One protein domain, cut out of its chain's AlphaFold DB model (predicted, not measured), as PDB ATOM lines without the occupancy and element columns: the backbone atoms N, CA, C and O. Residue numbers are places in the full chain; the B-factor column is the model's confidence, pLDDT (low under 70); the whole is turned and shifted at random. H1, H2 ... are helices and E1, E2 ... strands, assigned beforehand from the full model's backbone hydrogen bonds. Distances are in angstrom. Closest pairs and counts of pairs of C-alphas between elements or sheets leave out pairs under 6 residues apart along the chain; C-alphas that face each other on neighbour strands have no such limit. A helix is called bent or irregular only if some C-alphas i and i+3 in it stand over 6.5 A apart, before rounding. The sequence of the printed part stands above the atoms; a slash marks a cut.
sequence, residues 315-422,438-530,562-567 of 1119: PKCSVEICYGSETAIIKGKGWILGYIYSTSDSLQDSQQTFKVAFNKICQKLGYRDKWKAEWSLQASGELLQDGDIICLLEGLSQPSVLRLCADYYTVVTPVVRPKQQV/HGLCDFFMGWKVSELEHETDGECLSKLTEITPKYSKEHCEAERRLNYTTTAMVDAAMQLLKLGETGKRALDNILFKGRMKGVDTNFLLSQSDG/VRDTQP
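What this domain is: This is residues 315 to 422, 438 to 530 and 562 to 567 of the 1119 residues of the protein "HET-domain-containing protein" of Aspergillus sclerotioniger CBS 115572 (UniProt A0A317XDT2). A small closed barrel of five strands, E2, E5, E6, E7 and E8, has a helical hairpin, H3 and H4, packed along its outside. The long bent strand E2 runs beyond the ring and there pairs with E3, which pairs with E4, making a wing beside the barrel; E1 is added on E2 nearer its other end, H1 and H2 are also outside the barrel, and H5 lies beyond H4, off it. The printed part has 207 residues with eight named strands and five named helices, in the order E1 E2 E3 H1 E4 E5 E6 E7 E8 H2 H3 H4 H5. The sheet is mixed, and so is the class, helices and strands. The whole is compact, with a radius of gyration of the C-alphas of 17.3 A and spans of 50 by 43 by 37 A.

Where its parts are: E1 is residues 318 to 321, with C-alpha 318 at (263.673, 102.904, 216.676). E2, residues 327 to 343, is the longest strand, 25.9 A from first to last C-alpha, and bends by 113 degrees at residue 333. E3 is residues 351 to 358, 21.3 A, H1 residues 360 to 364 and E4 residues 374 to 378. E5 is residues 389 to 393, E6 residues 400 to 405, 15.8 A, and E7 residues 408 to 413, 15.4 A. After the first cut comes E8, residues 441 to 448, 21.7 A. H2 is residues 457 to 471, 21.4 A. H3, residues 475 to 499, is the longest helix, 37.3 A, from C-alpha 475 at (255.545, 90.091, 204.475). H4 is residues 501 to 513, 19.2 A; it is irregular, with C-alphas 502 and 505 7.3 A apart. H5 is residues 521 to 526, ending with C-alpha 526 at (290.723, 69.412, 204.898).

How they stand to each other: Round the ring run E2, E5, E6, E7, E8 and back to E2. E1 E2 E3 and E5 E6 E7 are meanders, each strand the antiparallel neighbour of the one before. E2 and E5 are antiparallel, with N 335 and O 392 at 2.9 A. N 389 and O 402 of E5 and E6 are 2.8 A apart, and N 403 and O 410 of E6 and E7 2.8 A. E7 and E8 are parallel, with N 446 and O 409 at 2.8 A. E8 and E2, antiparallel, close the ring, with N 330 and O 445 at 2.8 A. E2's pairing is staggered: E8 pairs with residues 327 to 334, E3 with 338 to 343. E3 and E4 are antiparallel, with N 354 and O 375 at 3.0 A. H3 is on the barrel at a height of 8.2 A, over E2, E3 and E8, along the strands at 3 degrees to E2 on the local plane; its closest C-alphas to E8 are those of Tyr 484 and Cys 441, 6.5 A. H4, at 8.3 A, is over E2 and E6; the closest C-alphas of E2 and H4 are those of Tyr 341 and Ala 506, 5.1 A. The helical hairpin H3 and H4 touch at Leu 496 and Gly 503, their closest C-alphas, 4.5 A, with a shallow tilt of 16 degrees, opposite ways; H3 does so with residues 489 to 497 alone. H4 and H5 only just touch, with 3 pairs of C-alphas within 8 A, the closest those of Glu 501 and Leu 525, 7.0 A. H1, at a height of 5.9 A, is over none of the strands. H2, at 9.3 A, is only just over E8, with 3 C-alphas, slantwise at 43 degrees on the local plane. In H1 and H5 every O i to N i+4 pair is within hydrogen-bond range; H2 has 9 of 11, H3 19 of 21 and H4 7 of 9.

The domain as a whole: The C-alphas farthest apart are those of Gly 324 and Asp 529, 51.0 A. Residues 423 to 437 are not printed, a gap of 29.3 A between C-alphas 422 and 438; residues 531 to 561 are not printed, with 17.6 A between C-alphas 530 and 562. Of the links that are printed whole none is long. Residues 453 to 459, of which 457 to 459 belong to H2, and residues 470 to 476 stand free. The mean pLDDT of the printed part is 78.2, and 50 residues are under 70, among them 451 to 478.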
ATOM      1  N   PRO A 315     270.726 106.277 219.682       87.81
ATOM      2  CA  PRO A 315     270.014 107.529 219.400       87.81
ATOM      3  C   PRO A 315     269.341 107.611 218.023       87.81
ATOM      4  O   PRO A 315     268.349 108.320 217.875       87.81
ATOM      5  N   LYS A 316     269.851 106.899 217.006       88.69
ATOM      6  CA  LYS A 316     269.259 106.858 215.653       88.69
ATOM      7  C   LYS A 316     268.418 105.604 215.375       88.69
ATOM      8  O   LYS A 316     267.965 105.410 214.248       88.69
ATOM      9  N   CYS A 317     268.196 104.753 216.374       88.00
ATOM     10  CA  CYS A 317     267.414 103.529 216.219       88.00
ATOM     11  C   CYS A 317     265.979 103.716 216.730       88.00
ATOM     12  O   CYS A 317     265.731 104.424 217.706       88.00
ATOM     13  N   SER A 318     265.020 103.026 216.113       88.19
ATOM     14  CA  SER A 318     263.673 102.904 216.676       88.19
ATOM     15  C   SER A 318     263.666 101.839 217.771       88.19
ATOM     16  O   SER A 318     264.192 100.745 217.560       88.19
ATOM     17  N   VAL A 319     263.037 102.144 218.906       87.00
ATOM     18  CA  VAL A 319     263.020 101.286 220.097       87.00
ATOM     19  C   VAL A 319     261.586 100.932 220.472       87.00
ATOM     20  O   VAL A 319     260.750 101.815 220.669       87.00
ATOM     21  N   GLU A 320     261.330  99.640 220.643       84.06
ATOM     22  CA  GLU A 320     260.070  99.078 221.128       84.06
ATOM     23  C   GLU A 320     260.353  98.177 222.339       84.06
ATOM     24  O   GLU A 320     261.352  97.463 222.369       84.06
ATOM     25  N   ILE A 321     259.498  98.206 223.365       82.44
ATOM     26  CA  ILE A 321     259.704  97.424 224.596       82.44
ATOM     27  C   ILE A 321     258.744  96.239 224.636       82.44
ATOM     28  O   ILE A 321     257.537  96.392 224.432       82.44
ATOM     29  N   CYS A 322     259.271  95.055 224.943       70.69
ATOM     30  CA  CYS A 322     258.463  93.864 225.161       70.69
ATOM     31  C   CYS A 322     257.841  93.889 226.564       70.69
ATOM     32  O   CYS A 322     258.519  93.702 227.569       70.69
ATOM     33  N   TYR A 323     256.527  94.101 226.652       65.69
ATOM     34  CA  TYR A 323     255.827  94.056 227.938       65.69
ATOM     35  C   TYR A 323     255.916  92.655 228.562       65.69
ATOM     36  O   TYR A 323     255.541  91.666 227.935       65.69
ATOM     37  N   GLY A 324     256.388  92.581 229.809       62.03
ATOM     38  CA  GLY A 324     256.555  91.321 230.542       62.03
ATOM     39  C   GLY A 324     257.913  90.635 230.355       62.03
ATOM     40  O   GLY A 324     258.136  89.607 230.988       62.03
ATOM     41  N   SER A 325     258.823  91.196 229.551       65.38
ATOM     42  CA  SER A 325     260.238  90.804 229.519       65.38
ATOM     43  C   SER A 325     261.150  92.026 229.685       65.38
ATOM     44  O   SER A 325     260.759  93.162 229.428       65.38
ATOM     45  N   GLU A 326     262.380  91.817 230.151       75.25
ATOM     46  CA  GLU A 326     263.382  92.882 230.343       75.25
ATOM     47  C   GLU A 326     264.219  93.107 229.063       75.25
ATOM     48  O   GLU A 326     265.434  93.314 229.114       75.25
ATOM     49  N   THR A 327     263.550  93.043 227.904       80.75
ATOM     50  CA  THR A 327     264.161  93.084 226.566       80.75
ATOM     51  C   THR A 327     263.623  94.256 225.745       80.75
ATOM     52  O   THR A 327     262.409  94.453 225.632       80.75
ATOM     53  N   ALA A 328     264.533  95.003 225.121       85.88
ATOM     54  CA  ALA A 328     264.221  96.035 224.139       85.88
ATOM     55  C   ALA A 328     264.444  95.514 222.709       85.88
ATOM     56  O   ALA A 328     265.467  94.892 222.418       85.88
ATOM     57  N   ILE A 329     263.495  95.786 221.816       85.44
ATOM     58  CA  ILE A 329     263.608  95.559 220.374       85.44
ATOM     59  C   ILE A 329     264.112  96.852 219.737       85.44
ATOM     60  O   ILE A 329     263.536  97.921 219.930       85.44
ATOM     61  N   ILE A 330     265.186  96.743 218.965       88.25
ATOM     62  CA  ILE A 330     265.875  97.867 218.342       88.25
ATOM     63  C   ILE A 330     265.889  97.623 216.833       88.25
ATOM     64  O   ILE A 330     266.396  96.601 216.368       88.25
ATOM     65  N   LYS A 331     265.356  98.571 216.058       88.00
ATOM     66  CA  LYS A 331     265.516  98.596 214.596       88.00
ATOM     67  C   LYS A 331     266.399  99.777 214.220       88.00
ATOM     68  O   LYS A 331     266.130 100.906 214.625       88.00
ATOM     69  N   GLY A 332     267.457  99.516 213.470       88.31
ATOM     70  CA  GLY A 332     268.439 100.533 213.113       88.31
ATOM     71  C   GLY A 332     269.228 100.145 211.877       88.31
ATOM     72  O   GLY A 332     269.018  99.076 211.308       88.31
ATOM     73  N   LYS A 333     270.142 101.020 211.470       89.19
ATOM     74  CA  LYS A 333     271.050 100.779 210.349       89.19
ATOM     75  C   LYS A 333     272.490 100.745 210.834       89.19
ATOM     76  O   LYS A 333     272.807 101.375 211.839       89.19
ATOM     77  N   GLY A 334     273.360 100.030 210.131       89.56
ATOM     78  CA  GLY A 334     274.778  99.978 210.485       89.56
ATOM     79  C   GLY A 334     275.653  99.298 209.441       89.56
ATOM     80  O   GLY A 334     275.164  98.811 208.421       89.56
ATOM     81  N   TRP A 335     276.952  99.252 209.715       89.50
ATOM     82  CA  TRP A 335     277.952  98.592 208.880       89.50
ATOM     83  C   TRP A 335     278.565  97.409 209.618       89.50
ATOM     84  O   TRP A 335     279.114  97.576 210.706       89.50
ATOM     85  N   ILE A 336     278.543  96.230 208.999       91.12
ATOM     86  CA  ILE A 336     279.339  95.094 209.476       91.12
ATOM     87  C   ILE A 336     280.803  95.400 209.170       91.12
ATOM     88  O   ILE A 336     281.155  95.621 208.013       91.12
ATOM     89  N   LEU A 337     281.647  95.425 210.198       90.62
ATOM     90  CA  LEU A 337     283.074  95.722 210.072       90.62
ATOM     91  C   LEU A 337     283.937  94.456 210.081       90.62
ATOM     92  O   LEU A 337     285.050  94.463 209.556       90.62
ATOM     93  N   GLY A 338     283.447  93.373 210.680       93.12
ATOM     94  CA  GLY A 338     284.178  92.117 210.759       93.12
ATOM     95  C   GLY A 338     283.564  91.112 211.723       93.12
ATOM     96  O   GLY A 338     282.496  91.342 212.292       93.12
ATOM     97  N   TYR A 339     284.280  90.008 211.913       95.00
ATOM     98  CA  TYR A 339     283.820  88.843 212.666       95.00
ATOM     99  C   TYR A 339     284.866  88.425 213.693       95.00
ATOM    100  O   TYR A 339     286.057  88.382 213.385       95.00
ATOM    101  N   ILE A 340     284.436  88.115 214.911       95.19
ATOM    102  CA  ILE A 340     285.318  87.583 215.948       95.19
ATOM    103  C   ILE A 340     285.648  86.136 215.587       95.19
ATOM    104  O   ILE A 340     284.741  85.320 215.460       95.19
ATOM    105  N   TYR A 341     286.929  85.816 215.399       93.50
ATOM    106  CA  TYR A 341     287.351  84.467 214.997       93.50
ATOM    107  C   TYR A 341     288.094  83.690 216.084       93.50
ATOM    108  O   TYR A 341     288.313  82.492 215.944       93.50
ATOM    109  N   SER A 342     288.508  84.373 217.150       92.44
ATOM    110  CA  SER A 342     289.182  83.756 218.285       92.44
ATOM    111  C   SER A 342     288.909  84.565 219.543       92.44
ATOM    112  O   SER A 342     289.211  85.759 219.579       92.44
ATOM    113  N   THR A 343     288.368  83.919 220.570       89.69
ATOM    114  CA  THR A 343     288.168  84.462 221.919       89.69
ATOM    115  C   THR A 343     289.003  83.703 222.944       89.69
ATOM    116  O   THR A 343     289.161  82.488 222.832       89.69
ATOM    117  N   SER A 344     289.509  84.387 223.973       82.75
ATOM    118  CA  SER A 344     290.135  83.715 225.115       82.75
ATOM    119  C   SER A 344     289.091  83.042 226.009       82.75
ATOM    120  O   SER A 344     288.093  83.663 226.382       82.75
ATOM    121  N   ASP A 345     289.360  81.792 226.398       65.44
ATOM    122  CA  ASP A 345     288.503  81.015 227.310       65.44
ATOM    123  C   ASP A 345     288.619  81.478 228.774       65.44
ATOM    124  O   ASP A 345     287.734  81.227 229.591       65.44
ATOM    125  N   SER A 346     289.713  82.168 229.117       63.44
ATOM    126  CA  SER A 346     289.956  82.729 230.447       63.44
ATOM    127  C   SER A 346     289.868  84.255 230.439       63.44
ATOM    128  O   SER A 346     290.272  84.920 229.478       63.44
ATOM    129  N   LEU A 347     289.326  84.805 231.529       65.50
ATOM    130  CA  LEU A 347     289.276  86.240 231.802       65.50
ATOM    131  C   LEU A 347     290.525  86.635 232.594       65.50
ATOM    132  O   LEU A 347     290.505  86.647 233.824       65.50
ATOM    133  N   GLN A 348     291.621  86.941 231.901       62.41
ATOM    134  CA  GLN A 348     292.798  87.521 232.552       62.41
ATOM    135  C   GLN A 348     292.499  88.978 232.915       62.41
ATOM    136  O   GLN A 348     291.988  89.734 232.092       62.41
ATOM    137  N   ASP A 349     292.760  89.365 234.162       64.38
ATOM    138  CA  ASP A 349     292.491  90.718 234.665       64.38
ATOM    139  C   ASP A 349     291.052  91.217 234.460       64.38
ATOM    140  O   ASP A 349     290.808  92.408 234.272       64.38
ATOM    141  N   SER A 350     290.070  90.310 234.533       69.75
ATOM    142  CA  SER A 350     288.658  90.630 234.255       69.75
ATOM    143  C   SER A 350     288.421  91.166 232.831       69.75
ATOM    144  O   SER A 350     287.446  91.878 232.596       69.75
ATOM    145  N   GLN A 351     289.289  90.821 231.872       76.69
ATOM    146  CA  GLN A 351     289.154  91.150 230.452       76.69
ATOM    147  C   GLN A 351     289.075  89.887 229.599       76.69
ATOM    148  O   GLN A 351     289.829  88.936 229.798       76.69
ATOM    149  N   GLN A 352     288.200  89.909 228.595       84.06
ATOM    150  CA  GLN A 352     288.212  88.918 227.526       84.06
ATOM    151  C   GLN A 352     289.005  89.477 226.348       84.06
ATOM    152  O   GLN A 352     288.707  90.570 225.860       84.06
ATOM    153  N   THR A 353     290.010  88.740 225.886       88.00
ATOM    154  CA  THR A 353     290.759  89.089 224.672       88.00
ATOM    155  C   THR A 353     290.155  88.370 223.476       88.00
ATOM    156  O   THR A 353     289.673  87.244 223.597       88.00
ATOM    157  N   PHE A 354     290.134  89.032 222.324       91.50
ATOM    158  CA  PHE A 354     289.577  88.446 221.114       91.50
ATOM    159  C   PHE A 354     290.199  89.034 219.851       91.50
ATOM    160  O   PHE A 354     290.730  90.145 219.863       91.50
ATOM    161  N   LYS A 355     290.123  88.287 218.749       93.31
ATOM    162  CA  LYS A 355     290.657  88.686 217.446       93.31
ATOM    163  C   LYS A 355     289.548  88.852 216.416       93.31
ATOM    164  O   LYS A 355     288.618  88.048 216.363       93.31
ATOM    165  N   VAL A 356     289.671  89.889 215.593       93.00
ATOM    166  CA  VAL A 356     288.669  90.294 214.602       93.00
ATOM    167  C   VAL A 356     289.204  90.108 213.184       93.00
ATOM    168  O   VAL A 356     290.273  90.603 212.829       93.00
ATOM    169  N   ALA A 357     288.417  89.428 212.358       92.12
ATOM    170  CA  ALA A 357     288.593  89.318 210.922       92.12
ATOM    171  C   ALA A 357     287.842  90.473 210.245       92.12
ATOM    172  O   ALA A 357     286.619  90.424 210.095       92.12
ATOM    173  N   PHE A 358     288.556  91.540 209.879       90.62
ATOM    174  CA  PHE A 358     287.949  92.712 209.244       90.62
ATOM    175  C   PHE A 358     287.561  92.441 207.790       90.62
ATOM    176  O   PHE A 358     288.343  91.888 207.016       90.62
ATOM    177  N   ASN A 359     286.368  92.890 207.404       86.44
ATOM    178  CA  ASN A 359     285.892  92.776 206.031       86.44
ATOM    179  C   ASN A 359     286.326  93.979 205.166       86.44
ATOM    180  O   ASN A 359     286.962  94.936 205.621       86.44
ATOM    181  N   LYS A 360     285.949  93.951 203.882       79.69
ATOM    182  CA  LYS A 360     286.254  95.035 202.931       79.69
ATOM    183  C   LYS A 360     285.580  96.372 203.302       79.69
ATOM    184  O   LYS A 360     286.079  97.416 202.890       79.69
ATOM    185  N   ILE A 361     284.481  96.370 204.069       81.06
ATOM    186  CA  ILE A 361     283.805  97.596 204.540       81.06
ATOM    187  C   ILE A 361     284.694  98.339 205.534       81.06
ATOM    188  O   ILE A 361     284.939  99.529 205.347       81.06
ATOM    189  N   CYS A 362     285.273  97.634 206.508       83.50
ATOM    190  CA  CYS A 362     286.226  98.223 207.452       83.50
ATOM    191  C   CYS A 362     287.429  98.882 206.746       83.50
ATOM    192  O   CYS A 362     287.858  99.973 207.125       83.50
ATOM    193  N   GLN A 363     287.935  98.261 205.672       79.12
ATOM    194  CA  GLN A 363     289.013  98.838 204.861       79.12
ATOM    195  C   GLN A 363     288.580 100.115 204.137       79.12
ATOM    196  O   GLN A 363     289.274 101.124 204.215       79.12
ATOM    197  N   LYS A 364     287.424 100.106 203.463       75.62
ATOM    198  CA  LYS A 364     286.936 101.284 202.727       75.62
ATOM    199  C   LYS A 364     286.585 102.462 203.634       75.62
ATOM    200  O   LYS A 364     286.764 103.603 203.225       75.62
ATOM    201  N   LEU A 365     286.113 102.192 204.851       77.06
ATOM    202  CA  LEU A 365     285.869 103.225 205.861       77.06
ATOM    203  C   LEU A 365     287.172 103.774 206.478       77.06
ATOM    204  O   LEU A 365     287.128 104.720 207.261       77.06
ATOM    205  N   GLY A 366     288.335 103.215 206.120       75.38
ATOM    206  CA  GLY A 366     289.643 103.668 206.599       75.38
ATOM    207  C   GLY A 366     289.949 103.262 208.040       75.38
ATOM    208  O   GLY A 366     290.790 103.889 208.683       75.38
ATOM    209  N   TYR A 367     289.261 102.242 208.568       79.62
ATOM    210  CA  TYR A 367     289.482 101.736 209.926       79.62
ATOM    211  C   TYR A 367     290.488 100.584 209.977       79.62
ATOM    212  O   TYR A 367     291.186 100.439 210.981       79.62
ATOM    213  N   ARG A 368     290.611  99.795 208.898       75.69
ATOM    214  CA  ARG A 368     291.486  98.607 208.858       75.69
ATOM    215  C   ARG A 368     292.949  98.924 209.179       75.69
ATOM    216  O   ARG A 368     293.570  98.161 209.906       75.69
ATOM    217  N   ASP A 369     293.462 100.052 208.694       73.00
ATOM    218  CA  ASP A 369     294.861 100.449 208.906       73.00
ATOM    219  C   ASP A 369     295.080 101.137 210.266       73.00
ATOM    220  O   ASP A 369     296.207 101.301 210.719       73.00
ATOM    221  N   LYS A 370     293.997 101.510 210.964       76.75
ATOM    222  CA  LYS A 370     294.044 102.204 212.262       76.75
ATOM    223  C   LYS A 370     293.932 101.252 213.449       76.75
ATOM    224  O   LYS A 370     294.437 101.545 214.536       76.75
ATOM    225  N   TRP A 371     293.230 100.135 213.277       83.88
ATOM    226  CA  TRP A 371     292.928  99.199 214.357       83.88
ATOM    227  C   TRP A 371     293.807  97.953 214.289       83.88
ATOM    228  O   TRP A 371     294.071  97.394 213.227       83.88
ATOM    229  N   LYS A 372     294.255  97.482 215.454       84.25
ATOM    230  CA  LYS A 372     294.866  96.153 215.579       84.25
ATOM    231  C   LYS A 372     293.788  95.078 215.428       84.25
ATOM    232  O   LYS A 372     292.624  95.337 215.710       84.25
ATOM    233  N   ALA A 373     294.172  93.867 215.029       86.00
ATOM    234  CA  ALA A 373     293.242  92.738 214.942       86.00
ATOM    235  C   ALA A 373     292.830  92.189 216.319       86.00
ATOM    236  O   ALA A 373     291.760  91.609 216.444       86.00
ATOM    237  N   GLU A 374     293.667  92.360 217.346       89.62
ATOM    238  CA  GLU A 374     293.439  91.831 218.695       89.62
ATOM    239  C   GLU A 374     292.950  92.923 219.648       89.62
ATOM    240  O   GLU A 374     293.647  93.916 219.879       89.62
ATOM    241  N   TRP A 375     291.754  92.737 220.202       89.75
ATOM    242  CA  TRP A 375     291.060  93.660 221.100       89.75
ATOM    243  C   TRP A 375     290.836  93.022 222.472       89.75
ATOM    244  O   TRP A 375     291.056  91.828 222.674       89.75
ATOM    245  N   SER A 376     290.422  93.838 223.439       85.31
ATOM    246  CA  SER A 376     289.937  93.339 224.721       85.31
ATOM    247  C   SER A 376     288.652  94.043 225.131       85.31
ATOM    248  O   SER A 376     288.476  95.236 224.886       85.31
ATOM    249  N   LEU A 377     287.746  93.283 225.741       84.38
ATOM    250  CA  LEU A 377     286.512  93.780 226.329       84.38
ATOM    251  C   LEU A 377     286.596  93.597 227.846       84.38
ATOM    252  O   LEU A 377     286.918  92.509 228.327       84.38
ATOM    253  N   GLN A 378     286.329  94.671 228.590       75.44
ATOM    254  CA  GLN A 378     286.211  94.606 230.049       75.44
ATOM    255  C   GLN A 378     284.995  93.759 230.422       75.44
ATOM    256  O   GLN A 378     283.988  93.836 229.723       75.44
ATOM    257  N   ALA A 379     285.112  92.991 231.509       66.88
ATOM    258  CA  ALA A 379     284.083  92.169 232.147       66.88
ATOM    259  C   ALA A 379     282.661  92.419 231.612       66.88
ATOM    260  O   ALA A 379     282.081  93.467 231.856       66.88
ATOM    261  N   SER A 380     282.096  91.469 230.873       73.12
ATOM    262  CA  SER A 380     280.741  91.572 230.320       73.12
ATOM    263  C   SER A 380     279.831  90.548 230.990       73.12
ATOM    264  O   SER A 380     280.279  89.446 231.316       73.12
ATOM    265  N   GLY A 381     278.549  90.881 231.168       66.38
ATOM    266  CA  GLY A 381     277.550  89.933 231.660       66.38
ATOM    267  C   GLY A 381     277.295  88.766 230.696       66.38
ATOM    268  O   GLY A 381     276.788  87.729 231.114       66.38
ATOM    269  N   GLU A 382     277.688  88.910 229.428       76.25
ATOM    270  CA  GLU A 382     277.708  87.844 228.423       76.25
ATOM    271  C   GLU A 382     279.089  87.767 227.772       76.25
ATOM    272  O   GLU A 382     279.622  88.782 227.316       76.25
ATOM    273  N   LEU A 383     279.666  86.564 227.735       80.88
ATOM    274  CA  LEU A 383     280.955  86.327 227.091       80.88
ATOM    275  C   LEU A 383     280.819  86.420 225.568       80.88
ATOM    276  O   LEU A 383     279.864  85.899 224.970       80.88
ATOM    277  N   LEU A 384     281.815  87.053 224.949       88.25
ATOM    278  CA  LEU A 384     282.001  87.029 223.506       88.25
ATOM    279  C   LEU A 384     282.281  85.594 223.065       88.25
ATOM    280  O   LEU A 384     282.919  84.824 223.787       88.25
ATOM    281  N   GLN A 385     281.802  85.258 221.876       89.81
ATOM    282  CA  GLN A 385     281.995  83.957 221.254       89.81
ATOM    283  C   GLN A 385     282.618  84.123 219.872       89.81
ATOM    284  O   GLN A 385     282.357  85.100 219.163       89.81
ATOM    285  N   ASP A 386     283.376  83.112 219.465       93.06
ATOM    286  CA  ASP A 386     283.771  82.933 218.072       93.06
ATOM    287  C   ASP A 386     282.507  82.975 217.188       93.06
ATOM    288  O   ASP A 386     281.521  82.283 217.453       93.06
ATOM    289  N   GLY A 387     282.512  83.820 216.160       92.88
ATOM    290  CA  GLY A 387     281.387  84.064 215.255       92.88
ATOM    291  C   GLY A 387     280.527  85.290 215.592       92.88
ATOM    292  O   GLY A 387     279.646  85.642 214.805       92.88
ATOM    293  N   ASP A 388     280.762  85.967 216.719       95.12
ATOM    294  CA  ASP A 388     280.107  87.250 216.999       95.12
ATOM    295  C   ASP A 388     280.577  88.343 216.016       95.12
ATOM    296  O   ASP A 388     281.689  88.320 215.485       95.12
ATOM    297  N   ILE A 389     279.703  89.309 215.743       95.19
ATOM    298  CA  ILE A 389     279.820  90.271 214.645       95.19
ATOM    299  C   ILE A 389     280.153  91.653 215.204       95.19
ATOM    300  O   ILE A 389     279.437  92.178 216.056       95.19
ATOM    301  N   ILE A 390     281.203  92.279 214.674       95.00
ATOM    302  CA  ILE A 390     281.543  93.675 214.960       95.00
ATOM    303  C   ILE A 390     280.767  94.573 213.995       95.00
ATOM    304  O   ILE A 390     280.942  94.481 212.777       95.00
ATOM    305  N   CYS A 391     279.928  95.454 214.533       93.50
ATOM    306  CA  CYS A 391     279.051  96.325 213.754       93.50
ATOM    307  C   CYS A 391     279.138  97.774 214.235       93.50
ATOM    308  O   CYS A 391     279.069  98.029 215.429       93.50
ATOM    309  N   LEU A 392     279.240  98.739 213.322       92.31
ATOM    310  CA  LEU A 392     279.081 100.157 213.646       92.31
ATOM    311  C   LEU A 392     277.649 100.589 213.332       92.31
ATOM    312  O   LEU A 392     277.289 100.729 212.162       92.31
ATOM    313  N   LEU A 393     276.833 100.779 214.370       91.00
ATOM    314  CA  LEU A 393     275.458 101.256 214.228       91.00
ATOM    315  C   LEU A 393     275.423 102.767 213.984       91.00
ATOM    316  O   LEU A 393     276.245 103.527 214.500       91.00
ATOM    317  N   GLU A 394     274.446 103.213 213.201       87.81
ATOM    318  CA  GLU A 394     274.286 104.621 212.872       87.81
ATOM    319  C   GLU A 394     274.065 105.455 214.144       87.81
ATOM    320  O   GLU A 394     273.243 105.126 214.995       87.81
ATOM    321  N   GLY A 395     274.791 106.568 214.265       82.31
ATOM    322  CA  GLY A 395     274.693 107.460 215.424       82.31
ATOM    323  C   GLY A 395     275.588 107.072 216.601       82.31
ATOM    324  O   GLY A 395     275.650 107.841 217.556       82.31
ATOM    325  N   LEU A 396     276.309 105.947 216.525       84.31
ATOM    326  CA  LEU A 396     277.356 105.590 217.483       84.31
ATOM    327  C   LEU A 396     278.743 105.947 216.938       84.31
ATOM    328  O   LEU A 396     279.009 105.821 215.745       84.31
ATOM    329  N   SER A 397     279.639 106.378 217.827       81.81
ATOM    330  CA  SER A 397     281.049 106.661 217.509       81.81
ATOM    331  C   SER A 397     281.969 105.452 217.703       81.81
ATOM    332  O   SER A 397     283.117 105.471 217.267       81.81
ATOM    333  N   GLN A 398     281.477 104.401 218.359       86.69
ATOM    334  CA  GLN A 398     282.210 103.177 218.668       86.69
ATOM    335  C   GLN A 398     281.422 101.959 218.170       86.69
ATOM    336  O   GLN A 398     280.188 102.002 218.155       86.69
ATOM    337  N   PRO A 399     282.103 100.876 217.759       92.38
ATOM    338  CA  PRO A 399     281.433  99.670 217.299       92.38
ATOM    339  C   PRO A 399     280.699  98.949 218.438       92.38
ATOM    340  O   PRO A 399     281.108  98.988 219.594       92.38
ATOM    341  N   SER A 400     279.634  98.243 218.081       93.25
ATOM    342  CA  SER A 400     278.864  97.313 218.904       93.25
ATOM    343  C   SER A 400     279.224  95.868 218.549       93.25
ATOM    344  O   SER A 400     279.651  95.581 217.425       93.25
ATOM    345  N   VAL A 401     278.995  94.939 219.481       93.94
ATOM    346  CA  VAL A 401     279.086  93.500 219.201       93.94
ATOM    347  C   VAL A 401     277.693  92.893 219.157       93.94
ATOM    348  O   VAL A 401     276.938  92.946 220.133       93.94
ATOM    349  N   LEU A 402     277.371  92.306 218.010       93.56
ATOM    350  CA  LEU A 402     276.095  91.673 217.719       93.56
ATOM    351  C   LEU A 402     276.286  90.170 217.542       93.56
ATOM    352  O   LEU A 402     277.267  89.722 216.958       93.56
ATOM    353  N   ARG A 403     275.315  89.379 217.979       92.25
ATOM    354  CA  ARG A 403     275.311  87.929 217.805       92.25
ATOM    355  C   ARG A 403     274.170  87.534 216.886       92.25
ATOM    356  O   ARG A 403     273.028  87.909 217.123       92.25
ATOM    357  N   LEU A 404     274.480  86.806 215.815       88.94
ATOM    358  CA  LEU A 404     273.475  86.321 214.870       88.94
ATOM    359  C   LEU A 404     272.564  85.285 215.547       88.94
ATOM    360  O   LEU A 404     273.051  84.369 216.207       88.94
ATOM    361  N   CYS A 405     271.254  85.401 215.340       83.88
ATOM    362  CA  CYS A 405     270.239  84.475 215.833       83.88
ATOM    363  C   CYS A 405     269.202  84.221 214.735       83.88
ATOM    364  O   CYS A 405     268.232  84.962 214.627       83.88
ATOM    365  N   ALA A 406     269.387  83.171 213.928       80.19
ATOM    366  CA  ALA A 406     268.534  82.828 212.789       80.19
ATOM    367  C   ALA A 406     268.270  84.015 211.836       80.19
ATOM    368  O   ALA A 406     269.019  84.182 210.877       80.19
ATOM    369  N   ASP A 407     267.225  84.812 212.063       77.75
ATOM    370  CA  ASP A 407     266.762  85.953 211.261       77.75
ATOM    371  C   ASP A 407     266.862  87.325 211.973       77.75
ATOM    372  O   ASP A 407     266.412  88.337 211.430       77.75
ATOM    373  N   TYR A 408     267.465  87.386 213.163       83.31
ATOM    374  CA  TYR A 408     267.721  88.624 213.903       83.31
ATOM    375  C   TYR A 408     269.088  88.610 214.599       83.31
ATOM    376  O   TYR A 408     269.869  87.671 214.447       83.31
ATOM    377  N   TYR A 409     269.386  89.666 215.357       88.44
ATOM    378  CA  TYR A 409     270.623  89.792 216.123       88.44
ATOM    379  C   TYR A 409     270.342  90.049 217.606       88.44
ATOM    380  O   TYR A 409     269.392  90.747 217.950       88.44
ATOM    381  N   THR A 410     271.179  89.554 218.509       89.06
ATOM    382  CA  THR A 410     271.195  90.023 219.900       89.06
ATOM    383  C   THR A 410     272.356  90.981 220.118       89.06
ATOM    384  O   THR A 410     273.447  90.792 219.579       89.06
ATOM    385  N   VAL A 411     272.125  92.043 220.886       90.44
ATOM    386  CA  VAL A 411     273.193  92.956 221.302       90.44
ATOM    387  C   VAL A 411     273.912  92.324 222.489       90.44
ATOM    388  O   VAL A 411     273.343  92.244 223.577       90.44
ATOM    389  N   VAL A 412     275.161  91.903 222.282       88.31
ATOM    390  CA  VAL A 412     276.017  91.377 223.358       88.31
ATOM    391  C   VAL A 412     276.577  92.547 224.169       88.31
ATOM    392  O   VAL A 412     276.396  92.630 225.384       88.31
ATOM    393  N   THR A 413     277.175  93.519 223.474       88.81
ATOM    394  CA  THR A 413     277.546  94.815 224.052       88.81
ATOM    395  C   THR A 413     277.261  95.951 223.065       88.81
ATOM    396  O   THR A 413     277.597  95.827 221.882       88.81
ATOM    397  N   PRO A 414     276.652  97.065 223.512       88.88
ATOM    398  CA  PRO A 414     276.380  98.214 222.652       88.88
ATOM    399  C   PRO A 414     277.660  98.931 222.215       88.88
ATOM    400  O   PRO A 414     277.654  99.599 221.186       88.88
ATOM    401  N   VAL A 415     278.749  98.800 222.976       87.69
ATOM    402  CA  VAL A 415     280.008  99.506 222.729       87.69
ATOM    403  C   VAL A 415     281.191  98.588 223.028       87.69
ATOM    404  O   VAL A 415     281.239  97.920 224.064       87.69
ATOM    405  N   VAL A 416     282.167  98.578 222.125       87.25
ATOM    406  CA  VAL A 416     283.495  97.998 222.317       87.25
ATOM    407  C   VAL A 416     284.551  98.950 221.769       87.25
ATOM    408  O   VAL A 416     284.374  99.552 220.713       87.25
ATOM    409  N   ARG A 417     285.654  99.115 222.504       84.06
ATOM    410  CA  ARG A 417     286.710 100.073 222.155       84.06
ATOM    411  C   ARG A 417     287.827  99.369 221.381       84.06
ATOM    412  O   ARG A 417     288.421  98.431 221.917       84.06
ATOM    413  N   PRO A 418     288.145  99.804 220.152       82.31
ATOM    414  CA  PRO A 418     289.198  99.191 219.359       82.31
ATOM    415  C   PRO A 418     290.585  99.543 219.915       82.31
ATOM    416  O   PRO A 418     290.831 100.675 220.337       82.31
ATOM    417  N   LYS A 419     291.533  98.596 219.867       79.12
ATOM    418  CA  LYS A 419     292.947  98.893 220.161       79.12
ATOM    419  C   LYS A 419     293.596  99.565 218.945       79.12
ATOM    420  O   LYS A 419     293.672  98.962 217.874       79.12
ATOM    421  N   GLN A 420     294.077 100.796 219.114       76.38
ATOM    422  CA  GLN A 420     294.728 101.570 218.049       76.38
ATOM    423  C   GLN A 420     296.169 101.089 217.778       76.38
ATOM    424  O   GLN A 420     296.867 100.606 218.680       76.38
ATOM    425  N   GLN A 421     296.626 101.204 216.528       60.00
ATOM    426  CA  GLN A 421     298.051 101.137 216.189       60.00
ATOM    427  C   GLN A 421     298.711 102.449 216.644       60.00
ATOM    428  O   GLN A 421     298.200 103.524 216.359       60.00
ATOM    429  N   VAL A 422     299.785 102.380 217.436       48.34
ATOM    430  CA  VAL A 422     300.410 103.571 218.039       48.34
ATOM    431  C   VAL A 422     301.001 104.452 216.940       48.34
ATOM    432  O   VAL A 422     302.036 104.087 216.396       48.34
ATOM    433  N   HIS A 438     276.589 103.014 200.809       62.53
ATOM    434  CA  HIS A 438     277.084 101.701 200.419       62.53
ATOM    435  C   HIS A 438     277.457 100.861 201.650       62.53
ATOM    436  O   HIS A 438     278.112 101.348 202.571       62.53
ATOM    437  N   GLY A 439     277.044  99.589 201.654       66.75
ATOM    438  CA  GLY A 439     277.320  98.633 202.736       66.75
ATOM    439  C   GLY A 439     276.530  98.860 204.031       66.75
ATOM    440  O   GLY A 439     276.830  98.220 205.033       66.75
ATOM    441  N   LEU A 440     275.555  99.777 204.026       79.88
ATOM    442  CA  LEU A 440     274.673 100.036 205.161       79.88
ATOM    443  C   LEU A 440     273.538  98.999 205.178       79.88
ATOM    444  O   LEU A 440     272.726  98.972 204.253       79.88
ATOM    445  N   CYS A 441     273.480  98.182 206.228       81.31
ATOM    446  CA  CYS A 441     272.490  97.119 206.411       81.31
ATOM    447  C   CYS A 441     271.408  97.528 207.415       81.31
ATOM    448  O   CYS A 441     271.695  98.250 208.375       81.31
ATOM    449  N   ASP A 442     270.190  97.017 207.229       84.19
ATOM    450  CA  ASP A 442     269.141  97.110 208.245       84.19
ATOM    451  C   ASP A 442     269.342  96.005 209.294       84.19
ATOM    452  O   ASP A 442     269.494  94.825 208.970       84.19
ATOM    453  N   PHE A 443     269.305  96.388 210.567       86.12
ATOM    454  CA  PHE A 443     269.438  95.490 211.706       86.12
ATOM    455  C   PHE A 443     268.148  95.454 212.513       86.12
ATOM    456  O   PHE A 443     267.603  96.487 212.909       86.12
ATOM    457  N   PHE A 444     267.703  94.235 212.805       86.31
ATOM    458  CA  PHE A 444     266.662  93.955 213.782       86.31
ATOM    459  C   PHE A 444     267.314  93.262 214.978       86.31
ATOM    460  O   PHE A 444     267.845  92.157 214.838       86.31
ATOM    461  N   MET A 445     267.338  93.941 216.123       88.81
ATOM    462  CA  MET A 445     268.134  93.548 217.279       88.81
ATOM    463  C   MET A 445     267.284  93.407 218.542       88.81
ATOM    464  O   MET A 445     266.383  94.207 218.783       88.81
ATOM    465  N   GLY A 446     267.606  92.425 219.379       86.50
ATOM    466  CA  GLY A 446     267.125  92.331 220.756       86.50
ATOM    467  C   GLY A 446     268.238  92.683 221.740       86.50
ATOM    468  O   GLY A 446     269.337  92.135 221.647       86.50
ATOM    469  N   TRP A 447     267.968  93.564 222.698       87.94
ATOM    470  CA  TRP A 447     268.891  93.872 223.791       87.94
ATOM    471  C   TRP A 447     268.251  93.536 225.135       87.94
ATOM    472  O   TRP A 447     267.244  94.128 225.526       87.94
ATOM    473  N   LYS A 448     268.823  92.546 225.826       82.44
ATOM    474  CA  LYS A 448     268.364  92.078 227.137       82.44
ATOM    475  C   LYS A 448     269.141  92.811 228.229       82.44
ATOM    476  O   LYS A 448     270.358  92.675 228.322       82.44
ATOM    477  N   VAL A 449     268.429  93.578 229.052       77.25
ATOM    478  CA  VAL A 449     269.024  94.445 230.086       77.25
ATOM    479  C   VAL A 449     269.180  93.719 231.428       77.25
ATOM    480  O   VAL A 449     269.926  94.173 232.294       77.25
ATOM    481  N   SER A 450     268.530  92.564 231.608       72.19
ATOM    482  CA  SER A 450     268.645  91.752 232.823       72.19
ATOM    483  C   SER A 450     268.168  90.301 232.618       72.19
ATOM    484  O   SER A 450     267.334  90.020 231.756       72.19
ATOM    485  N   GLU A 451     268.741  89.360 233.380       64.88
ATOM    486  CA  GLU A 451     268.341  87.944 233.430       64.88
ATOM    487  C   GLU A 451     267.449  87.670 234.652       64.88
ATOM    488  O   GLU A 451     267.854  87.906 235.789       64.88
ATOM    489  N   LEU A 452     266.238  87.150 234.427       54.97
ATOM    490  CA  LEU A 452     265.357  86.636 235.480       54.97
ATOM    491  C   LEU A 452     265.722  85.173 235.777       54.97
ATOM    492  O   LEU A 452     265.749  84.356 234.859       54.97
ATOM    493  N   GLU A 453     265.931  84.818 237.052       43.81
ATOM    494  CA  GLU A 453     266.393  83.489 237.523       43.81
ATOM    495  C   GLU A 453     265.466  82.293 237.174       43.81
ATOM    496  O   GLU A 453     265.776  81.149 237.505       43.81
ATOM    497  N   HIS A 454     264.341  82.525 236.488       38.22
ATOM    498  CA  HIS A 454     263.356  81.503 236.117       38.22
ATOM    499  C   HIS A 454     263.177  81.272 234.613       38.22
ATOM    500  O   HIS A 454     262.389  80.403 234.250       38.22
ATOM    501  N   GLU A 455     263.890  81.983 233.739       40.34
ATOM    502  CA  GLU A 455     263.823  81.712 232.299       40.34
ATOM    503  C   GLU A 455     265.019  80.855 231.882       40.34
ATOM    504  O   GLU A 455     266.158  81.314 231.875       40.34
ATOM    505  N   THR A 456     264.768  79.595 231.519       35.50
ATOM    506  CA  THR A 456     265.759  78.838 230.741       35.50
ATOM    507  C   THR A 456     265.968  79.553 229.404       35.50
ATOM    508  O   THR A 456     265.000  80.042 228.819       35.50
ATOM    509  N   ASP A 457     267.207  79.625 228.900       39.00
ATOM    510  CA  ASP A 457     267.551  80.339 227.653       39.00
ATOM    511  C   ASP A 457     266.620  79.988 226.470       39.00
ATOM    512  O   ASP A 457     266.348  80.828 225.609       39.00
ATOM    513  N   GLY A 458     266.046  78.779 226.469       37.31
ATOM    514  CA  GLY A 458     265.061  78.318 225.487       37.31
ATOM    515  C   GLY A 458     263.690  79.019 225.522       37.31
ATOM    516  O   GLY A 458     263.096  79.191 224.459       37.31
ATOM    517  N   GLU A 459     263.194  79.468 226.681       37.47
ATOM    518  CA  GLU A 459     261.869  80.116 226.811       37.47
ATOM    519  C   GLU A 459     261.873  81.601 226.403       37.47
ATOM    520  O   GLU A 459     260.854  82.142 225.975       37.47
ATOM    521  N   CYS A 460     263.017  82.282 226.504       39.72
ATOM    522  CA  CYS A 460     263.155  83.674 226.055       39.72
ATOM    523  C   CYS A 460     263.337  83.739 224.525       39.72
ATOM    524  O   CYS A 460     262.754  84.592 223.848       39.72
ATOM    525  N   LEU A 461     264.091  82.778 223.970       44.78
ATOM    526  CA  LEU A 461     264.245  82.561 222.531       44.78
ATOM    527  C   LEU A 461     262.911  82.189 221.877       44.78
ATOM    528  O   LEU A 461     262.573  82.778 220.849       44.78
ATOM    529  N   SER A 462     262.118  81.287 222.470       41.88
ATOM    530  CA  SER A 462     260.776  80.980 221.962       41.88
ATOM    531  C   SER A 462     259.866  82.206 222.007       41.88
ATOM    532  O   SER A 462     259.229  82.480 221.001       41.88
ATOM    533  N   LYS A 463     259.892  83.022 223.073       47.72
ATOM    534  CA  LYS A 463     259.120  84.277 223.148       47.72
ATOM    535  C   LYS A 463     259.525  85.300 222.093       47.72
ATOM    536  O   LYS A 463     258.641  85.867 221.470       47.72
ATOM    537  N   LEU A 464     260.816  85.537 221.834       50.41
ATOM    538  CA  LEU A 464     261.233  86.427 220.738       50.41
ATOM    539  C   LEU A 464     260.761  85.880 219.389       50.41
ATOM    540  O   LEU A 464     260.162  86.637 218.636       50.41
ATOM    541  N   THR A 465     260.911  84.571 219.153       47.66
ATOM    542  CA  THR A 465     260.437  83.883 217.936       47.66
ATOM    543  C   THR A 465     258.898  83.817 217.829       47.66
ATOM    544  O   THR A 465     258.374  83.744 216.724       47.66
ATOM    545  N   GLU A 466     258.161  83.874 218.945       46.97
ATOM    546  CA  GLU A 466     256.690  83.961 219.049       46.97
ATOM    547  C   GLU A 466     256.173  85.411 218.964       46.97
ATOM    548  O   GLU A 466     255.027  85.652 218.571       46.97
ATOM    549  N   ILE A 467     257.012  86.396 219.304       50.69
ATOM    550  CA  ILE A 467     256.766  87.835 219.144       50.69
ATOM    551  C   ILE A 467     257.047  88.263 217.690       50.69
ATOM    552  O   ILE A 467     256.338  89.137 217.179       50.69
ATOM    553  N   THR A 468     257.990  87.621 216.984       48.72
ATOM    554  CA  THR A 468     258.316  87.909 215.571       48.72
ATOM    555  C   THR A 468     257.094  87.859 214.637       48.72
ATOM    556  O   THR A 468     256.946  88.781 213.834       48.72
ATOM    557  N   PRO A 469     256.162  86.886 214.745       43.16
ATOM    558  CA  PRO A 469     254.911  86.876 213.988       43.16
ATOM    559  C   PRO A 469     253.947  88.014 214.355       43.16
ATOM    560  O   PRO A 469     253.231  88.502 213.488       43.16
ATOM    561  N   LYS A 470     253.922  88.478 215.616       45.19
ATOM    562  CA  LYS A 470     253.033  89.575 216.058       45.19
ATOM    563  C   LYS A 470     253.510  90.964 215.614       45.19
ATOM    564  O   LYS A 470     252.671  91.849 215.443       45.19
ATOM    565  N   TYR A 471     254.816  91.147 215.404       47.66
ATOM    566  CA  TYR A 471     255.405  92.368 214.830       47.66
ATOM    567  C   TYR A 471     255.630  92.290 213.310       47.66
ATOM    568  O   TYR A 471     255.828  93.315 212.667       47.66
ATOM    569  N   SER A 472     255.512  91.102 212.714       46.62
ATOM    570  CA  SER A 472     255.412  90.883 211.269       46.62
ATOM    571  C   SER A 472     253.990  91.182 210.780       46.62
ATOM    572  O   SER A 472     253.241  90.273 210.421       46.62
ATOM    573  N   LYS A 473     253.587  92.456 210.751       45.47
ATOM    574  CA  LYS A 473     252.330  92.826 210.074       45.47
ATOM    575  C   LYS A 473     252.463  92.833 208.546       45.47
ATOM    576  O   LYS A 473     251.444  92.764 207.867       45.47
ATOM    577  N   GLU A 474     253.686  92.839 208.004       56.00
ATOM    578  CA  GLU A 474     253.939  92.928 206.562       56.00
ATOM    579  C   GLU A 474     255.010  91.927 206.095       56.00
ATOM    580  O   GLU A 474     256.143  91.925 206.575       56.00
ATOM    581  N   HIS A 475     254.666  91.095 205.103       59.34
ATOM    582  CA  HIS A 475     255.545  90.091 204.475       59.34
ATOM    583  C   HIS A 475     256.890  90.677 203.985       59.34
ATOM    584  O   HIS A 475     257.909  89.987 203.985       59.34
ATOM    585  N   CYS A 476     256.909  91.962 203.615       63.50
ATOM    586  CA  CYS A 476     258.090  92.663 203.109       63.50
ATOM    587  C   CYS A 476     259.196  92.825 204.173       63.50
ATOM    588  O   CYS A 476     260.372  92.655 203.862       63.50
ATOM    589  N   GLU A 477     258.861  93.077 205.444       67.75
ATOM    590  CA  GLU A 477     259.876  93.277 206.496       67.75
ATOM    591  C   GLU A 477     260.585  91.974 206.899       67.75
ATOM    592  O   GLU A 477     261.769  91.975 207.240       67.75
ATOM    593  N   ALA A 478     259.880  90.840 206.872       69.81
ATOM    594  CA  ALA A 478     260.483  89.530 207.122       69.81
ATOM    595  C   ALA A 478     261.477  89.144 206.014       69.81
ATOM    596  O   ALA A 478     262.547  88.605 206.287       69.81
ATOM    597  N   GLU A 479     261.148  89.481 204.770       74.38
ATOM    598  CA  GLU A 479     261.992  89.227 203.607       74.38
ATOM    599  C   GLU A 479     263.286  90.045 203.618       74.38
ATOM    600  O   GLU A 479     264.361  89.479 203.420       74.38
ATOM    601  N   ARG A 480     263.220  91.341 203.949       75.69
ATOM    602  CA  ARG A 480     264.433  92.163 204.086       75.69
ATOM    603  C   ARG A 480     265.368  91.629 205.168       75.69
ATOM    604  O   ARG A 480     266.565  91.496 204.932       75.69
ATOM    605  N   ARG A 481     264.830  91.248 206.334       77.75
ATOM    606  CA  ARG A 481     265.623  90.663 207.434       77.75
ATOM    607  C   ARG A 481     266.339  89.382 207.013       77.75
ATOM    608  O   ARG A 481     267.524  89.209 207.311       77.75
ATOM    609  N   LEU A 482     265.647  88.509 206.282       81.12
ATOM    610  CA  LEU A 482     266.240  87.289 205.745       81.12
ATOM    611  C   LEU A 482     267.377  87.599 204.760       81.12
ATOM    612  O   LEU A 482     268.431  86.971 204.838       81.12
ATOM    613  N   ASN A 483     267.206  88.597 203.890       81.62
ATOM    614  CA  ASN A 483     268.237  88.998 202.931       81.62
ATOM    615  C   ASN A 483     269.486  89.563 203.628       81.62
ATOM    616  O   ASN A 483     270.598  89.133 203.316       81.62
ATOM    617  N   TYR A 484     269.336  90.465 204.606       83.00
ATOM    618  CA  TYR A 484     270.483  91.040 205.327       83.00
ATOM    619  C   TYR A 484     271.218  90.010 206.194       83.00
ATOM    620  O   TYR A 484     272.449  89.985 206.202       83.00
ATOM    621  N   THR A 485     270.494  89.109 206.865       85.81
ATOM    622  CA  THR A 485     271.131  88.032 207.645       85.81
ATOM    623  C   THR A 485     271.855  87.029 206.748       85.81
ATOM    624  O   THR A 485     272.982  86.646 207.056       85.81
ATOM    625  N   THR A 486     271.277  86.676 205.595       88.44
ATOM    626  CA  THR A 486     271.939  85.833 204.581       88.44
ATOM    627  C   THR A 486     273.200  86.511 204.042       88.44
ATOM    628  O   THR A 486     274.258  85.890 203.970       88.44
ATOM    629  N   THR A 487     273.125  87.813 203.760       86.25
ATOM    630  CA  THR A 487     274.266  88.634 203.328       86.25
ATOM    631  C   THR A 487     275.399  88.617 204.359       86.25
ATOM    632  O   THR A 487     276.555  88.388 204.008       86.25
ATOM    633  N   ALA A 488     275.067  88.788 205.643       88.06
ATOM    634  CA  ALA A 488     276.034  88.738 206.734       88.06
ATOM    635  C   ALA A 488     276.701  87.360 206.876       88.06
ATOM    636  O   ALA A 488     277.888  87.298 207.187       88.06
ATOM    637  N   MET A 489     275.965  86.267 206.644       91.06
ATOM    638  CA  MET A 489     276.516  84.906 206.677       91.06
ATOM    639  C   MET A 489     277.446  84.628 205.493       91.06
ATOM    640  O   MET A 489     278.489  84.007 205.682       91.06
ATOM    641  N   VAL A 490     277.103  85.111 204.294       89.75
ATOM    642  CA  VAL A 490     277.976  85.000 203.118       89.75
ATOM    643  C   VAL A 490     279.276  85.775 203.340       89.75
ATOM    644  O   VAL A 490     280.346  85.202 203.152       89.75
ATOM    645  N   ASP A 491     279.227  87.034 203.796       87.75
ATOM    646  CA  ASP A 491     280.458  87.792 204.093       87.75
ATOM    647  C   ASP A 491     281.280  87.112 205.200       87.75
ATOM    648  O   ASP A 491     282.496  86.983 205.060       87.75
ATOM    649  N   ALA A 492     280.631  86.564 206.234       89.50
ATOM    650  CA  ALA A 492     281.311  85.805 207.282       89.50
ATOM    651  C   ALA A 492     282.064  84.592 206.729       89.50
ATOM    652  O   ALA A 492     283.252  84.440 207.007       89.50
ATOM    653  N   ALA A 493     281.403  83.762 205.914       88.94
ATOM    654  CA  ALA A 493     282.032  82.610 205.275       88.94
ATOM    655  C   ALA A 493     283.249  83.042 204.446       88.94
ATOM    656  O   ALA A 493     284.330  82.470 204.575       88.94
ATOM    657  N   MET A 494     283.116  84.125 203.679       85.56
ATOM    658  CA  MET A 494     284.192  84.640 202.833       85.56
ATOM    659  C   MET A 494     285.386  85.193 203.622       85.56
ATOM    660  O   MET A 494     286.517  85.097 203.140       85.56
ATOM    661  N   GLN A 495     285.178  85.792 204.801       86.44
ATOM    662  CA  GLN A 495     286.295  86.272 205.628       86.44
ATOM    663  C   GLN A 495     286.920  85.161 206.474       86.44
ATOM    664  O   GLN A 495     288.142  85.105 206.585       86.44
ATOM    665  N   LEU A 496     286.106  84.282 207.060       87.62
ATOM    666  CA  LEU A 496     286.575  83.260 207.995       87.62
ATOM    667  C   LEU A 496     287.275  82.097 207.283       87.62
ATOM    668  O   LEU A 496     288.254  81.581 207.812       87.62
ATOM    669  N   LEU A 497     286.867  81.736 206.060       81.50
ATOM    670  CA  LEU A 497     287.539  80.677 205.290       81.50
ATOM    671  C   LEU A 497     288.969  81.051 204.872       81.50
ATOM    672  O   LEU A 497     289.831  80.178 204.815       81.50
ATOM    673  N   LYS A 498     289.265  82.344 204.672       82.62
ATOM    674  CA  LYS A 498     290.639  82.829 204.412       82.62
ATOM    675  C   LYS A 498     291.593  82.582 205.580       82.62
ATOM    676  O   LYS A 498     292.805  82.638 205.405       82.62
ATOM    677  N   LEU A 499     291.049  82.368 206.777       82.00
ATOM    678  CA  LEU A 499     291.811  82.082 207.988       82.00
ATOM    679  C   LEU A 499     292.057  80.571 208.179       82.00
ATOM    680  O   LEU A 499     292.703  80.179 209.155       82.00
ATOM    681  N   GLY A 500     291.552  79.719 207.276       81.88
ATOM    682  CA  GLY A 500     291.677  78.262 207.357       81.88
ATOM    683  C   GLY A 500     291.127  77.707 208.674       81.88
ATOM    684  O   GLY A 500     290.100  78.167 209.177       81.88
ATOM    685  N   GLU A 501     291.854  76.766 209.283       80.88
ATOM    686  CA  GLU A 501     291.491  76.164 210.577       80.88
ATOM    687  C   GLU A 501     291.290  77.198 211.701       80.88
ATOM    688  O   GLU A 501     290.483  76.976 212.603       80.88
ATOM    689  N   THR A 502     291.946  78.366 211.647       84.81
ATOM    690  CA  THR A 502     291.779  79.388 212.698       84.81
ATOM    691  C   THR A 502     290.428  80.106 212.645       84.81
ATOM    692  O   THR A 502     289.962  80.576 213.678       84.81
ATOM    693  N   GLY A 503     289.776  80.175 211.477       85.88
ATOM    694  CA  GLY A 503     288.448  80.785 211.316       85.88
ATOM    695  C   GLY A 503     287.283  79.802 211.463       85.88
ATOM    696  O   GLY A 503     286.126  80.219 211.547       85.88
ATOM    697  N   LYS A 504     287.576  78.502 211.517       87.75
ATOM    698  CA  LYS A 504     286.600  77.409 211.483       87.75
ATOM    699  C   LYS A 504     285.555  77.473 212.586       87.75
ATOM    700  O   LYS A 504     284.367  77.485 212.292       87.75
ATOM    701  N   ARG A 505     285.986  77.576 213.849       89.88
ATOM    702  CA  ARG A 505     285.063  77.572 214.997       89.88
ATOM    703  C   ARG A 505     284.055  78.720 214.915       89.88
ATOM    704  O   ARG A 505     282.880  78.549 215.224       89.88
ATOM    705  N   ALA A 506     284.510  79.883 214.458       91.94
ATOM    706  CA  ALA A 506     283.643  81.029 214.236       91.94
ATOM    707  C   ALA A 506     282.647  80.792 213.098       91.94
ATOM    708  O   ALA A 506     281.480  81.162 213.225       91.94
ATOM    709  N   LEU A 507     283.083  80.144 212.013       91.69
ATOM    710  CA  LEU A 507     282.207  79.794 210.902       91.69
ATOM    711  C   LEU A 507     281.138  78.785 211.336       91.69
ATOM    712  O   LEU A 507     279.959  79.018 211.077       91.69
ATOM    713  N   ASP A 508     281.520  77.740 212.071       90.25
ATOM    714  CA  ASP A 508     280.596  76.743 212.625       90.25
ATOM    715  C   ASP A 508     279.531  77.389 213.502       90.25
ATOM    716  O   ASP A 508     278.339  77.131 213.340       90.25
ATOM    717  N   ASN A 509     279.946  78.294 214.390       90.56
ATOM    718  CA  ASN A 509     279.024  79.009 215.260       90.56
ATOM    719  C   ASN A 509     278.046  79.886 214.467       90.56
ATOM    720  O   ASN A 509     276.863  79.936 214.809       90.56
ATOM    721  N   ILE A 510     278.500  80.557 213.402       92.06
ATOM    722  CA  ILE A 510     277.632  81.365 212.531       92.06
ATOM    723  C   ILE A 510     276.650  80.479 211.759       92.06
ATOM    724  O   ILE A 510     275.460  80.797 211.710       92.06
ATOM    725  N   LEU A 511     277.113  79.365 211.188       90.81
ATOM    726  CA  LEU A 511     276.269  78.418 210.456       90.81
ATOM    727  C   LEU A 511     275.229  77.774 211.387       90.81
ATOM    728  O   LEU A 511     274.038  77.765 211.064       90.81
ATOM    729  N   PHE A 512     275.646  77.333 212.576       88.50
ATOM    730  CA  PHE A 512     274.773  76.755 213.598       88.50
ATOM    731  C   PHE A 512     273.710  77.752 214.072       88.50
ATOM    732  O   PHE A 512     272.512  77.461 214.026       88.50
ATOM    733  N   LYS A 513     274.117  78.971 214.457       85.62
ATOM    734  CA  LYS A 513     273.183  80.035 214.866       85.62
ATOM    735  C   LYS A 513     272.288  80.497 213.714       85.62
ATOM    736  O   LYS A 513     271.153  80.917 213.948       85.62
ATOM    737  N   GLY A 514     272.769  80.387 212.477       84.94
ATOM    738  CA  GLY A 514     272.012  80.592 211.246       84.94
ATOM    739  C   GLY A 514     271.049  79.452 210.886       84.94
ATOM    740  O   GLY A 514     270.314  79.598 209.914       84.94
ATOM    741  N   ARG A 515     271.013  78.362 211.674       86.19
ATOM    742  CA  ARG A 515     270.208  77.141 211.465       86.19
ATOM    743  C   ARG A 515     270.519  76.392 210.162       86.19
ATOM    744  O   ARG A 515     269.630  75.761 209.591       86.19
ATOM    745  N   MET A 516     271.772  76.441 209.719       87.69
ATOM    746  CA  MET A 516     272.254  75.668 208.574       87.69
ATOM    747  C   MET A 516     272.358  74.183 208.926       87.69
ATOM    748  O   MET A 516     272.752  73.829 210.040       87.69
ATOM    749  N   LYS A 517     272.017  73.310 207.978       84.06
ATOM    750  CA  LYS A 517     272.124  71.850 208.112       84.06
ATOM    751  C   LYS A 517     273.059  71.281 207.048       84.06
ATOM    752  O   LYS A 517     273.177  71.857 205.974       84.06
ATOM    753  N   GLY A 518     273.697  70.147 207.341       76.38
ATOM    754  CA  GLY A 518     274.455  69.377 206.345       76.38
ATOM    755  C   GLY A 518     275.758  70.018 205.852       76.38
ATOM    756  O   GLY A 518     276.283  69.586 204.838       76.38
ATOM    757  N   VAL A 519     276.284  71.035 206.542       82.25
ATOM    758  CA  VAL A 519     277.584  71.642 206.210       82.25
ATOM    759  C   VAL A 519     278.632  71.122 207.194       82.25
ATOM    760  O   VAL A 519     278.682  71.591 208.329       82.25
ATOM    761  N   ASP A 520     279.450  70.152 206.774       79.69
ATOM    762  CA  ASP A 520     280.597  69.676 207.563       79.69
ATOM    763  C   ASP A 520     281.862  70.460 207.202       79.69
ATOM    764  O   ASP A 520     282.569  70.172 206.235       79.69
ATOM    765  N   THR A 521     282.165  71.473 208.007       77.62
ATOM    766  CA  THR A 521     283.344  72.319 207.807       77.62
ATOM    767  C   THR A 521     284.665  71.582 208.041       77.62
ATOM    768  O   THR A 521     285.684  72.041 207.526       77.62
ATOM    769  N   ASN A 522     284.688  70.449 208.763       73.88
ATOM    770  CA  ASN A 522     285.917  69.674 208.979       73.88
ATOM    771  C   ASN A 522     286.401  69.045 207.677       73.88
ATOM    772  O   ASN A 522     287.557  69.218 207.294       73.88
ATOM    773  N   PHE A 523     285.502  68.333 206.998       68.31
ATOM    774  CA  PHE A 523     285.791  67.705 205.718       68.31
ATOM    775  C   PHE A 523     286.165  68.757 204.670       68.31
ATOM    776  O   PHE A 523     287.198  68.651 204.011       68.31
ATOM    777  N   LEU A 524     285.387  69.836 204.606       69.38
ATOM    778  CA  LEU A 524     285.577  70.925 203.654       69.38
ATOM    779  C   LEU A 524     286.922  71.646 203.831       69.38
ATOM    780  O   LEU A 524     287.628  71.869 202.854       69.38
ATOM    781  N   LEU A 525     287.335  71.972 205.059       70.31
ATOM    782  CA  LEU A 525     288.627  72.632 205.288       70.31
ATOM    783  C   LEU A 525     289.825  71.706 205.051       70.31
ATOM    784  O   LEU A 525     290.873  72.196 204.636       70.31
ATOM    785  N   SER A 526     289.667  70.386 205.222       67.50
ATOM    786  CA  SER A 526     290.723  69.412 204.898       67.50
ATOM    787  C   SER A 526     291.058  69.335 203.401       67.50
ATOM    788  O   SER A 526     292.141  68.883 203.040       67.50
ATOM    789  N   GLN A 527     290.149  69.804 202.538       65.19
ATOM    790  CA  GLN A 527     290.307  69.841 201.081       65.19
ATOM    791  C   GLN A 527     290.687  71.235 200.543       65.19
ATOM    792  O   GLN A 527     290.770  71.423 199.331       65.19
ATOM    793  N   SER A 528     290.888  72.222 201.423       63.69
ATOM    794  CA  SER A 528     291.120  73.627 201.068       63.69
ATOM    795  C   SER A 528     292.591  74.024 201.191       63.69
ATOM    796  O   SER A 528     293.187  73.870 202.254       63.69
ATOM    797  N   ASP A 529     293.132  74.697 200.172       60.38
ATOM    798  CA  ASP A 529     294.410  75.428 200.266       60.38
ATOM    799  C   ASP A 529     294.240  76.838 200.890       60.38
ATOM    800  O   ASP A 529     295.133  77.688 200.818       60.38
ATOM    801  N   GLY A 530     293.063  77.141 201.459       57.59
ATOM    802  CA  GLY A 530     292.729  78.431 202.079       57.59
ATOM    803  C   GLY A 530     292.480  79.577 201.089       57.59
ATOM    804  O   GLY A 530     292.290  80.725 201.502       57.59
ATOM    805  N   VAL A 562     278.455  77.834 192.644       92.81
ATOM    806  CA  VAL A 562     278.329  76.452 192.165       92.81
ATOM    807  C   VAL A 562     279.480  76.047 191.238       92.81
ATOM    808  O   VAL A 562     279.875  74.884 191.226       92.81
ATOM    809  N   ARG A 563     280.039  76.992 190.471       90.56
ATOM    810  CA  ARG A 563     281.221  76.751 189.622       90.56
ATOM    811  C   ARG A 563     282.524  76.686 190.406       90.56
ATOM    812  O   ARG A 563     283.509  76.167 189.889       90.56
ATOM    813  N   ASP A 564     282.549  77.259 191.602       88.00
ATOM    814  CA  ASP A 564     283.740  77.266 192.431       88.00
ATOM    815  C   ASP A 564     283.994  75.847 192.962       88.00
ATOM    816  O   ASP A 564     283.158  75.247 193.638       88.00
ATOM    817  N   THR A 565     285.152  75.292 192.609       83.69
ATOM    818  CA  THR A 565     285.592  73.962 193.046       83.69
ATOM    819  C   THR A 565     286.177  73.983 194.455       83.69
ATOM    820  O   THR A 565     286.463  72.928 195.017       83.69
ATOM    821  N   GLN A 566     286.356  75.172 195.042       83.69
ATOM    822  CA  GLN A 566     286.790  75.322 196.420       83.69
ATOM    823  C   GLN A 566     285.614  75.155 197.399       83.69
ATOM    824  O   GLN A 566     284.473  75.514 197.089       83.69
ATOM    825  N   PRO A 567     285.881  74.730 198.646       80.94
ATOM    826  CA  PRO A 567     284.848  74.542 199.670       80.94
ATOM    827  C   PRO A 567     283.989  75.780 199.974       80.94
ATOM    828  O   PRO A 567     282.846  75.660 200.421       80.94
TER     829      PRO A 567